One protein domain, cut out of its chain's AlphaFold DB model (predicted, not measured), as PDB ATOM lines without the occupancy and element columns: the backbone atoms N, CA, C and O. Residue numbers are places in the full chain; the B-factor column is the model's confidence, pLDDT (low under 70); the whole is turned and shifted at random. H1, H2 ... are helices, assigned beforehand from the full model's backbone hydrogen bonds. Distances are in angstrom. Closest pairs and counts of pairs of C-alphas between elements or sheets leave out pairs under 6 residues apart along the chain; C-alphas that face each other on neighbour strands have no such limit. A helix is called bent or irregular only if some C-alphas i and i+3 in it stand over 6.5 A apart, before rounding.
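This is residues 18 to 101 of the 116 residues of the protein "F9C16.5" of Arabidopsis thaliana (UniProt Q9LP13). Two long helices, H2 and H3, make a narrow V that is closed at one end by the turn of residues 58 to 62, and the short helix H1 sits at the gap between its two arms. H3 is much the longer arm, and residues 79 to 101, of which 79 to 99 belong to H3, stick out free beyond the body. The arrangement is open, with few contacts between the helices. The printed part has 84 residues with three named helices, in the order H1, H2, H3, and no named strand; its class is all helix. It is extended, with a radius of gyration of the C-alphas of 18.3 A and spans of 65 by 31 by 13 A.

H1 takes residues 18 to 24 and begins with C-alpha 18 at (-23.199, 40.674, 36.405). H2 takes residues 34 to 57 and is 34.8 A long from first to last C-alpha; its C-alpha 34 is at (-6.568, 57.621, 23.017). H3 takes residues 63 to 99, is 54.4 A long, and ends with C-alpha 99 at (-14.584, 44.711, -8.858). H3 is neither bent nor irregular, but only just: C-alphas 64 and 67 are 6.1 A apart.

H1 and H2 form a helical hairpin, running opposite ways at a steep tilt of 44 degrees. They only just touch, with 3 pairs of C-alphas within 8 A, and H2 does so with residues 47 to 51 alone; the closest C-alphas are those of Ile 21 and Arg 47, 7.3 A apart. H1 touches H3 with 9 such pairs, and H3 does so with residues 67 to 77 alone; the closest C-alphas are those of Phe 24 and Ile 74, 5.6 A apart. H1 and H3 run the same way at a steep tilt of 40 degrees. H2 and H3 are close but not clearly touching, and their closest C-alphas are those of Leu 57 and Ile 63, 7.9 A apart. They run opposite ways at a shallow tilt of 22 degrees, with centres 22.8 A apart. In H1 and H2 every O i to N i+4 pair is within hydrogen-bond range; in H3, 29 of 33 are.

The two C-alphas farthest apart are those of Arg 60 and Ser 101, 65.2 A. Residues 55 to 62, of which 55 to 57 belong to H2, and residues 79 to 101, of which 79 to 99 belong to H3, stand free. Without them the body has 53 residues and spans 38 by 25 by 13 A. The link from H1 to H2, 9 residues, is short, and the link from H2 to H3, 5 residues, is tight. The printed part has no cut. Its mean pLDDT is 71.5, and 32 residues are under 70, among them residues 60 to 66 and 83 to 101.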
ATOM      1  N   ALA A  18     -24.527  40.382  36.931       66.88
ATOM      2  CA  ALA A  18     -23.199  40.674  36.405       66.88
ATOM      3  C   ALA A  18     -23.100  40.380  34.895       66.88
ATOM      4  O   ALA A  18     -22.654  41.229  34.130       66.88
ATOM      5  N   THR A  19     -23.616  39.231  34.446       72.75
ATOM      6  CA  THR A  19     -23.660  38.855  33.025       72.75
ATOM      7  C   THR A  19     -24.536  39.805  32.207       72.75
ATOM      8  O   THR A  19     -24.146  40.204  31.116       72.75
ATOM      9  N   LEU A  20     -25.691  40.233  32.733       73.25
ATOM     10  CA  LEU A  20     -26.552  41.206  32.044       73.25
ATOM     11  C   LEU A  20     -25.899  42.591  31.915       73.25
ATOM     12  O   LEU A  20     -26.068  43.259  30.895       73.25
ATOM     13  N   ILE A  21     -25.173  43.035  32.940       72.62
ATOM     14  CA  ILE A  21     -24.473  44.325  32.927       72.62
ATOM     15  C   ILE A  21     -23.313  44.298  31.923       72.62
ATOM     16  O   ILE A  21     -23.144  45.266  31.179       72.62
ATOM     17  N   ASP A  22     -22.553  43.202  31.862       72.69
ATOM     18  CA  ASP A  22     -21.444  43.037  30.913       72.69
ATOM     19  C   ASP A  22     -21.916  43.000  29.450       72.69
ATOM     20  O   ASP A  22     -21.259  43.559  28.568       72.69
ATOM     21  N   GLU A  23     -23.076  42.397  29.188       72.88
ATOM     22  CA  GLU A  23     -23.688  42.348  27.855       72.88
ATOM     23  C   GLU A  23     -24.164  43.742  27.398       72.88
ATOM     24  O   GLU A  23     -23.975  44.131  26.243       72.88
ATOM     25  N   PHE A  24     -24.754  44.521  28.314       68.19
ATOM     26  CA  PHE A  24     -25.242  45.874  28.034       68.19
ATOM     27  C   PHE A  24     -24.096  46.887  27.888       68.19
ATOM     28  O   PHE A  24     -24.096  47.712  26.975       68.19
ATOM     29  N   ILE A  25     -23.089  46.818  28.762       68.88
ATOM     30  CA  ILE A  25     -21.897  47.673  28.727       68.88
ATOM     31  C   ILE A  25     -20.761  46.886  28.078       68.88
ATOM     32  O   ILE A  25     -19.748  46.581  28.711       68.88
ATOM     33  N   ARG A  26     -20.913  46.566  26.787       69.94
ATOM     34  CA  ARG A  26     -19.860  45.882  26.032       69.94
ATOM     35  C   ARG A  26     -18.587  46.728  26.050       69.94
ATOM     36  O   ARG A  26     -18.500  47.775  25.402       69.94
ATOM     37  N   SER A  27     -17.610  46.287  26.838       65.69
ATOM     38  CA  SER A  27     -16.352  47.011  26.998       65.69
ATOM     39  C   SER A  27     -15.462  46.837  25.769       65.69
ATOM     40  O   SER A  27     -15.388  45.754  25.184       65.69
ATOM     41  N   ILE A  28     -14.750  47.896  25.385       70.44
ATOM     42  CA  ILE A  28     -13.684  47.784  24.385       70.44
ATOM     43  C   ILE A  28     -12.525  47.011  25.029       70.44
ATOM     44  O   ILE A  28     -11.807  47.567  25.862       70.44
ATOM     45  N   SER A  29     -12.336  45.740  24.652       67.31
ATOM     46  CA  SER A  29     -11.326  44.878  25.290       67.31
ATOM     47  C   SER A  29      -9.888  45.319  24.995       67.31
ATOM     48  O   SER A  29      -9.009  45.154  25.837       67.31
ATOM     49  N   ILE A  30      -9.649  45.924  23.825       80.00
ATOM     50  CA  ILE A  30      -8.336  46.439  23.420       80.00
ATOM     51  C   ILE A  30      -8.512  47.845  22.826       80.00
ATOM     52  O   ILE A  30      -8.798  47.989  21.635       80.00
ATOM     53  N   PRO A  31      -8.383  48.912  23.633       80.38
ATOM     54  CA  PRO A  31      -8.498  50.274  23.130       80.38
ATOM     55  C   PRO A  31      -7.279  50.643  22.271       80.38
ATOM     56  O   PRO A  31      -6.180  50.831  22.781       80.38
ATOM     57  N   GLN A  32      -7.490  50.780  20.960       86.19
ATOM     58  CA  GLN A  32      -6.439  51.071  19.966       86.19
ATOM     59  C   GLN A  32      -6.130  52.572  19.798       86.19
ATOM     60  O   GLN A  32      -5.203  52.954  19.090       86.19
ATOM     61  N   SER A  33      -6.917  53.456  20.418       88.19
ATOM     62  CA  SER A  33      -6.759  54.910  20.302       88.19
ATOM     63  C   SER A  33      -6.942  55.602  21.645       88.19
ATOM     64  O   SER A  33      -7.645  55.099  22.520       88.19
ATOM     65  N   ARG A  34      -6.396  56.815  21.794       85.12
ATOM     66  CA  ARG A  34      -6.568  57.621  23.017       85.12
ATOM     67  C   ARG A  34      -8.041  57.891  23.345       85.12
ATOM     68  O   ARG A  34      -8.419  57.896  24.514       85.12
ATOM     69  N   LYS A  35      -8.880  58.070  22.317       86.00
ATOM     70  CA  LYS A  35     -10.336  58.203  22.468       86.00
ATOM     71  C   LYS A  35     -10.959  56.903  22.990       86.00
ATOM     72  O   LYS A  35     -11.754  56.957  23.923       86.00
ATOM     73  N   ALA A  36     -10.562  55.751  22.445       80.56
ATOM     74  CA  ALA A  36     -11.031  54.441  22.902       80.56
ATOM     75  C   ALA A  36     -10.583  54.131  24.339       80.56
ATOM     76  O   ALA A  36     -11.356  53.569  25.107       80.56
ATOM     77  N   THR A  37      -9.376  54.542  24.740       84.56
ATOM     78  CA  THR A  37      -8.882  54.366  26.116       84.56
ATOM     79  C   THR A  37      -9.700  55.179  27.118       84.56
ATOM     80  O   THR A  37     -10.108  54.647  28.149       84.56
ATOM     81  N   LEU A  38      -9.982  56.451  26.810       87.12
ATOM     82  CA  LEU A  38     -10.841  57.295  27.649       87.12
ATOM     83  C   LEU A  38     -12.257  56.720  27.750       87.12
ATOM     84  O   LEU A  38     -12.829  56.664  28.836       87.12
ATOM     85  N   PHE A  39     -12.797  56.239  26.632       83.19
ATOM     86  CA  PHE A  39     -14.111  55.611  26.600       83.19
ATOM     87  C   PHE A  39     -14.169  54.331  27.447       83.19
ATOM     88  O   PHE A  39     -15.061  54.200  28.281       83.19
ATOM     89  N   ALA A  40     -13.186  53.437  27.316       83.88
ATOM     90  CA  ALA A  40     -13.092  52.217  28.117       83.88
ATOM     91  C   ALA A  40     -12.970  52.517  29.625       83.88
ATOM     92  O   ALA A  40     -13.584  51.838  30.448       83.88
ATOM     93  N   SER A  41     -12.227  53.567  29.997       87.00
ATOM     94  CA  SER A  41     -12.122  54.013  31.393       87.00
ATOM     95  C   SER A  41     -13.466  54.495  31.945       87.00
ATOM     96  O   SER A  41     -13.843  54.126  33.056       87.00
ATOM     97  N   ASN A  42     -14.211  55.281  31.165       86.50
ATOM     98  CA  ASN A  42     -15.528  55.777  31.564       86.50
ATOM     99  C   ASN A  42     -16.563  54.645  31.646       86.50
ATOM    100  O   ASN A  42     -17.337  54.598  32.599       86.50
ATOM    101  N   GLN A  43     -16.543  53.701  30.697       81.94
ATOM    102  CA  GLN A  43     -17.388  52.503  30.742       81.94
ATOM    103  C   GLN A  43     -17.117  51.675  32.000       81.94
ATOM    104  O   GLN A  43     -18.057  51.256  32.670       81.94
ATOM    105  N   LYS A  44     -15.842  51.478  32.359       85.31
ATOM    106  CA  LYS A  44     -15.463  50.748  33.573       85.31
ATOM    107  C   LYS A  44     -15.967  51.442  34.841       85.31
ATOM    108  O   LYS A  44     -16.482  50.760  35.720       85.31
ATOM    109  N   ALA A  45     -15.831  52.765  34.937       86.19
ATOM    110  CA  ALA A  45     -16.335  53.528  36.080       86.19
ATOM    111  C   ALA A  45     -17.862  53.403  36.210       86.19
ATOM    112  O   ALA A  45     -18.358  53.028  37.266       86.19
ATOM    113  N   CYS A  46     -18.585  53.589  35.103       83.56
ATOM    114  CA  CYS A  46     -20.037  53.418  35.059       83.56
ATOM    115  C   CYS A  46     -20.461  52.004  35.492       83.56
ATOM    116  O   CYS A  46     -21.392  51.850  36.278       83.56
ATOM    117  N   ARG A  47     -19.740  50.963  35.046       82.50
ATOM    118  CA  ARG A  47     -20.024  49.576  35.438       82.50
ATOM    119  C   ARG A  47     -19.914  49.365  36.948       82.50
ATOM    120  O   ARG A  47     -20.795  48.754  37.538       82.50
ATOM    121  N   ILE A  48     -18.876  49.921  37.573       85.31
ATOM    122  CA  ILE A  48     -18.662  49.835  39.024       85.31
ATOM    123  C   ILE A  48     -19.795  50.534  39.784       85.31
ATOM    124  O   ILE A  48     -20.310  49.986  40.758       85.31
ATOM    125  N   ASP A  49     -20.210  51.718  39.333       86.00
ATOM    126  CA  ASP A  49     -21.287  52.476  39.978       86.00
ATOM    127  C   ASP A  49     -22.627  51.732  39.904       86.00
ATOM    128  O   ASP A  49     -23.387  51.688  40.879       86.00
ATOM    129  N   VAL A  50     -22.895  51.098  38.759       78.81
ATOM    130  CA  VAL A  50     -24.055  50.234  38.542       78.81
ATOM    131  C   VAL A  50     -23.973  49.020  39.471       78.81
ATOM    132  O   VAL A  50     -24.833  48.875  40.335       78.81
ATOM    133  N   GLU A  51     -22.924  48.200  39.392       81.75
ATOM    134  CA  GLU A  51     -22.735  47.019  40.253       81.75
ATOM    135  C   GLU A  51     -22.889  47.356  41.752       81.75
ATOM    136  O   GLU A  51     -23.599  46.659  42.482       81.75
ATOM    137  N   CYS A  52     -22.298  48.468  42.201       84.69
ATOM    138  CA  CYS A  52     -22.394  48.949  43.580       84.69
ATOM    139  C   CYS A  52     -23.835  49.311  43.969       84.69
ATOM    140  O   CYS A  52     -24.348  48.857  44.996       84.69
ATOM    141  N   SER A  53     -24.521  50.085  43.124       81.81
ATOM    142  CA  SER A  53     -25.916  50.477  43.351       81.81
ATOM    143  C   SER A  53     -26.830  49.257  43.421       81.81
ATOM    144  O   SER A  53     -27.692  49.164  44.294       81.81
ATOM    145  N   PHE A  54     -26.614  48.278  42.546       75.94
ATOM    146  CA  PHE A  54     -27.369  47.035  42.563       75.94
ATOM    147  C   PHE A  54     -27.078  46.192  43.805       75.94
ATOM    148  O   PHE A  54     -28.030  45.703  44.406       75.94
ATOM    149  N   GLY A  55     -25.826  46.093  44.257       78.75
ATOM    150  CA  GLY A  55     -25.487  45.411  45.511       78.75
ATOM    151  C   GLY A  55     -26.204  46.002  46.733       78.75
ATOM    152  O   GLY A  55     -26.619  45.267  47.629       78.75
ATOM    153  N   VAL A  56     -26.435  47.320  46.746       82.31
ATOM    154  CA  VAL A  56     -27.203  48.011  47.801       82.31
ATOM    155  C   VAL A  56     -28.714  47.805  47.655       82.31
ATOM    156  O   VAL A  56     -29.430  47.693  48.655       82.31
ATOM    157  N   LEU A  57     -29.223  47.775  46.423       74.69
ATOM    158  CA  LEU A  57     -30.658  47.681  46.138       74.69
ATOM    159  C   LEU A  57     -31.179  46.234  46.163       74.69
ATOM    160  O   LEU A  57     -32.355  46.024  46.467       74.69
ATOM    161  N   GLN A  58     -30.311  45.244  45.934       72.44
ATOM    162  CA  GLN A  58     -30.638  43.816  45.864       72.44
ATOM    163  C   GLN A  58     -31.355  43.248  47.089       72.44
ATOM    164  O   GLN A  58     -32.342  42.532  46.910       72.44
ATOM    165  N   PRO A  59     -30.947  43.569  48.330       74.44
ATOM    166  CA  PRO A  59     -31.614  43.047  49.520       74.44
ATOM    167  C   PRO A  59     -32.970  43.715  49.785       74.44
ATOM    168  O   PRO A  59     -33.773  43.189  50.551       74.44
ATOM    169  N   ARG A  60     -33.214  44.901  49.208       68.00
ATOM    170  CA  ARG A  60     -34.374  45.755  49.522       68.00
ATOM    171  C   ARG A  60     -35.499  45.636  48.508       68.00
ATOM    172  O   ARG A  60     -36.667  45.736  48.869       68.00
ATOM    173  N   PHE A  61     -35.152  45.418  47.250       65.94
ATOM    174  CA  PHE A  61     -36.097  45.292  46.157       65.94
ATOM    175  C   PHE A  61     -35.768  43.983  45.467       65.94
ATOM    176  O   PHE A  61     -34.741  43.896  44.803       65.94
ATOM    177  N   ALA A  62     -36.600  42.954  45.655       64.62
ATOM    178  CA  ALA A  62     -36.452  41.693  44.937       64.62
ATOM    179  C   ALA A  62     -36.303  42.011  43.436       64.62
ATOM    180  O   ALA A  62     -37.260  42.438  42.790       64.62
ATOM    181  N   ILE A  63     -35.073  41.874  42.923       60.28
ATOM    182  CA  ILE A  63     -34.508  42.471  41.688       60.28
ATOM    183  C   ILE A  63     -35.223  42.077  40.387       60.28
ATOM    184  O   ILE A  63     -34.889  42.545  39.302       60.28
ATOM    185  N   ILE A  64     -36.274  41.276  40.498       59.16
ATOM    186  CA  ILE A  64     -36.988  40.562  39.440       59.16
ATOM    187  C   ILE A  64     -37.519  41.487  38.323       59.16
ATOM    188  O   ILE A  64     -37.847  41.020  37.239       59.16
ATOM    189  N   LYS A  65     -37.567  42.811  38.523       61.06
ATOM    190  CA  LYS A  65     -37.983  43.757  37.475       61.06
ATOM    191  C   LYS A  65     -36.847  44.315  36.617       61.06
ATOM    192  O   LYS A  65     -37.100  44.651  35.465       61.06
ATOM    193  N   ILE A  66     -35.619  44.414  37.129       68.00
ATOM    194  CA  ILE A  66     -34.536  45.065  36.378       68.00
ATOM    195  C   ILE A  66     -33.899  44.110  35.364       68.00
ATOM    196  O   ILE A  66     -33.537  44.546  34.276       68.00
ATOM    197  N   SER A  67     -33.853  42.806  35.655       70.19
ATOM    198  CA  SER A  67     -33.354  41.802  34.706       70.19
ATOM    199  C   SER A  67     -34.135  41.812  33.393       70.19
ATOM    200  O   SER A  67     -33.536  41.786  32.326       70.19
ATOM    201  N   ASN A  68     -35.463  41.925  33.464       74.88
ATOM    202  CA  ASN A  68     -36.324  41.908  32.281       74.88
ATOM    203  C   ASN A  68     -36.154  43.180  31.439       74.88
ATOM    204  O   ASN A  68     -36.144  43.114  30.213       74.88
ATOM    205  N   ILE A  69     -35.982  44.333  32.095       77.75
ATOM    206  CA  ILE A  69     -35.698  45.601  31.412       77.75
ATOM    207  C   ILE A  69     -34.321  45.531  30.744       77.75
ATOM    208  O   ILE A  69     -34.197  45.874  29.575       77.75
ATOM    209  N   MET A  70     -33.306  45.025  31.449       77.69
ATOM    210  CA  MET A  70     -31.954  44.884  30.904       77.69
ATOM    211  C   MET A  70     -31.922  43.920  29.713       77.69
ATOM    212  O   MET A  70     -31.305  44.227  28.701       77.69
ATOM    213  N   GLN A  71     -32.646  42.800  29.786       76.88
ATOM    214  CA  GLN A  71     -32.788  41.855  28.675       76.88
ATOM    215  C   GLN A  71     -33.444  42.493  27.451       76.88
ATOM    216  O   GLN A  71     -32.937  42.339  26.343       76.88
ATOM    217  N   ALA A  72     -34.533  43.245  27.640       83.19
ATOM    218  CA  ALA A  72     -35.160  43.978  26.545       83.19
ATOM    219  C   ALA A  72     -34.179  44.983  25.919       83.19
ATOM    220  O   ALA A  72     -34.057  45.039  24.699       83.19
ATOM    221  N   CYS A  73     -33.423  45.714  26.740       80.19
ATOM    222  CA  CYS A  73     -32.398  46.641  26.269       80.19
ATOM    223  C   CYS A  73     -31.263  45.944  25.501       80.19
ATOM    224  O   CYS A  73     -30.817  46.468  24.489       80.19
ATOM    225  N   ILE A  74     -30.800  44.770  25.945       79.00
ATOM    226  CA  ILE A  74     -29.775  43.974  25.248       79.00
ATOM    227  C   ILE A  74     -30.278  43.547  23.869       79.00
ATOM    228  O   ILE A  74     -29.584  43.749  22.877       79.00
ATOM    229  N   ILE A  75     -31.492  42.992  23.800       83.06
ATOM    230  CA  ILE A  75     -32.093  42.550  22.537       83.06
ATOM    231  C   ILE A  75     -32.239  43.739  21.587       83.06
ATOM    232  O   ILE A  75     -31.814  43.648  20.443       83.06
ATOM    233  N   LEU A  76     -32.761  44.871  22.071       81.56
ATOM    234  CA  LEU A  76     -32.924  46.082  21.264       81.56
ATOM    235  C   LEU A  76     -31.586  46.656  20.785       81.56
ATOM    236  O   LEU A  76     -31.466  47.000  19.614       81.56
ATOM    237  N   ASN A  77     -30.568  46.726  21.645       76.69
ATOM    238  CA  ASN A  77     -29.237  47.194  21.249       76.69
ATOM    239  C   ASN A  77     -28.607  46.282  20.201       76.69
ATOM    240  O   ASN A  77     -27.998  46.768  19.254       76.69
ATOM    241  N   ASN A  78     -28.755  44.969  20.364       73.44
ATOM    242  CA  ASN A  78     -28.261  44.015  19.385       73.44
ATOM    243  C   ASN A  78     -29.033  44.160  18.067       73.44
ATOM    244  O   ASN A  78     -28.403  44.215  17.026       73.44
ATOM    245  N   MET A  79     -30.357  44.335  18.092       80.25
ATOM    246  CA  MET A  79     -31.141  44.584  16.875       80.25
ATOM    247  C   MET A  79     -30.703  45.856  16.141       80.25
ATOM    248  O   MET A  79     -30.521  45.807  14.932       80.25
ATOM    249  N   ILE A  80     -30.480  46.964  16.856       77.00
ATOM    250  CA  ILE A  80     -30.037  48.235  16.257       77.00
ATOM    251  C   ILE A  80     -28.618  48.108  15.685       77.00
ATOM    252  O   ILE A  80     -28.352  48.561  14.578       77.00
ATOM    253  N   VAL A  81     -27.698  47.475  16.420       75.25
ATOM    254  CA  VAL A  81     -26.311  47.285  15.963       75.25
ATOM    255  C   VAL A  81     -26.237  46.349  14.758       75.25
ATOM    256  O   VAL A  81     -25.446  46.609  13.855       75.25
ATOM    257  N   GLU A  82     -27.028  45.274  14.735       70.75
ATOM    258  CA  GLU A  82     -27.099  44.373  13.581       70.75
ATOM    259  C   GLU A  82     -27.746  45.068  12.371       70.75
ATOM    260  O   GLU A  82     -27.218  44.958  11.268       70.75
ATOM    261  N   GLU A  83     -28.798  45.871  12.571       68.62
ATOM    262  CA  GLU A  83     -29.413  46.680  11.507       68.62
ATOM    263  C   GLU A  83     -28.414  47.683  10.899       68.62
ATOM    264  O   GLU A  83     -28.318  47.804   9.678       68.62
ATOM    265  N   GLU A  84     -27.599  48.352  11.718       67.81
ATOM    266  CA  GLU A  84     -26.524  49.226  11.230       67.81
ATOM    267  C   GLU A  84     -25.388  48.435  10.550       67.81
ATOM    268  O   GLU A  84     -24.831  48.891   9.549       67.81
ATOM    269  N   ARG A  85     -25.036  47.239  11.047       60.69
ATOM    270  CA  ARG A  85     -23.992  46.373  10.461       60.69
ATOM    271  C   ARG A  85     -24.361  45.827   9.091       60.69
ATOM    272  O   ARG A  85     -23.479  45.737   8.238       60.69
ATOM    273  N   ASP A  86     -25.624  45.484   8.868       57.72
ATOM    274  CA  ASP A  86     -26.104  45.009   7.570       57.72
ATOM    275  C   ASP A  86     -25.981  46.090   6.487       57.72
ATOM    276  O   ASP A  86     -25.667  45.779   5.338       57.72
ATOM    277  N   VAL A  87     -26.100  47.371   6.854       57.81
ATOM    278  CA  VAL A  87     -25.836  48.497   5.942       57.81
ATOM    279  C   VAL A  87     -24.353  48.567   5.548       57.81
ATOM    280  O   VAL A  87     -24.043  48.825   4.385       57.81
ATOM    281  N   TYR A  88     -23.425  48.288   6.471       53.84
ATOM    282  CA  TYR A  88     -21.984  48.251   6.174       53.84
ATOM    283  C   TYR A  88     -21.562  47.000   5.391       53.84
ATOM    284  O   TYR A  88     -20.756  47.112   4.471       53.84
ATOM    285  N   ASN A  89     -22.132  45.829   5.696       55.47
ATOM    286  CA  ASN A  89     -21.908  44.609   4.911       55.47
ATOM    287  C   ASN A  89     -22.462  44.744   3.488       55.47
ATOM    288  O   ASN A  89     -21.839  44.261   2.549       55.47
ATOM    289  N   LEU A  90     -23.599  45.422   3.293       55.25
ATOM    290  CA  LEU A  90     -24.130  45.684   1.954       55.25
ATOM    291  C   LEU A  90     -23.183  46.569   1.132       55.25
ATOM    292  O   LEU A  90     -23.023  46.329  -0.063       55.25
ATOM    293  N   PHE A  91     -22.530  47.549   1.765       52.41
ATOM    294  CA  PHE A  91     -21.503  48.377   1.128       52.41
ATOM    295  C   PHE A  91     -20.247  47.573   0.752       52.41
ATOM    296  O   PHE A  91     -19.779  47.703  -0.375       52.41
ATOM    297  N   ASP A  92     -19.756  46.702   1.639       50.56
ATOM    298  CA  ASP A  92     -18.582  45.840   1.396       50.56
ATOM    299  C   ASP A  92     -18.863  44.790   0.293       50.56
ATOM    300  O   ASP A  92     -18.050  44.546  -0.600       50.56
ATOM    301  N   VAL A  93     -20.083  44.234   0.264       52.38
ATOM    302  CA  VAL A  93     -20.551  43.333  -0.806       52.38
ATOM    303  C   VAL A  93     -20.711  44.075  -2.138       52.38
ATOM    304  O   VAL A  93     -20.345  43.530  -3.179       52.38
ATOM    305  N   PHE A  94     -21.216  45.313  -2.147       54.56
ATOM    306  CA  PHE A  94     -21.302  46.114  -3.376       54.56
ATOM    307  C   PHE A  94     -19.922  46.496  -3.925       54.56
ATOM    308  O   PHE A  94     -19.744  46.510  -5.144       54.56
ATOM    309  N   GLU A  95     -18.946  46.771  -3.058       52.38
ATOM    310  CA  GLU A  95     -17.562  47.057  -3.456       52.38
ATOM    311  C   GLU A  95     -16.888  45.808  -4.060       52.38
ATOM    312  O   GLU A  95     -16.227  45.896  -5.096       52.38
ATOM    313  N   PHE A  96     -17.166  44.620  -3.507       42.56
ATOM    314  CA  PHE A  96     -16.700  43.344  -4.059       42.56
ATOM    315  C   PHE A  96     -17.369  42.989  -5.404       42.56
ATOM    316  O   PHE A  96     -16.693  42.576  -6.345       42.56
ATOM    317  N   VAL A  97     -18.683  43.214  -5.547       50.09
ATOM    318  CA  VAL A  97     -19.423  42.971  -6.806       50.09
ATOM    319  C   VAL A  97     -19.009  43.954  -7.911       50.09
ATOM    320  O   VAL A  97     -18.993  43.594  -9.090       50.09
ATOM    321  N   GLN A  98     -18.618  45.184  -7.562       46.41
ATOM    322  CA  GLN A  98     -18.153  46.165  -8.544       46.41
ATOM    323  C   GLN A  98     -16.773  45.811  -9.126       46.41
ATOM    324  O   GLN A  98     -16.518  46.110 -10.296       46.41
ATOM    325  N   MET A  99     -15.913  45.110  -8.378       44.59
ATOM    326  CA  MET A  99     -14.584  44.711  -8.858       44.59
ATOM    327  C   MET A  99     -14.619  43.553  -9.876       44.59
ATOM    328  O   MET A  99     -13.722  43.463 -10.714       44.59
ATOM    329  N   GLU A 100     -15.676  42.730  -9.898       39.56
ATOM    330  CA  GLU A 100     -15.811  41.607 -10.848       39.56
ATOM    331  C   GLU A 100     -16.646  41.904 -12.110       39.56
ATOM    332  O   GLU A 100     -16.767  41.039 -12.973       39.56
ATOM    333  N   SER A 101     -17.171  43.123 -12.303       38.91
ATOM    334  CA  SER A 101     -17.954  43.448 -13.518       38.91
ATOM    335  C   SER A 101     -17.202  44.235 -14.599       38.91
ATOM    336  O   SER A 101     -17.766  44.533 -15.653       38.91
TER     337      SER A 101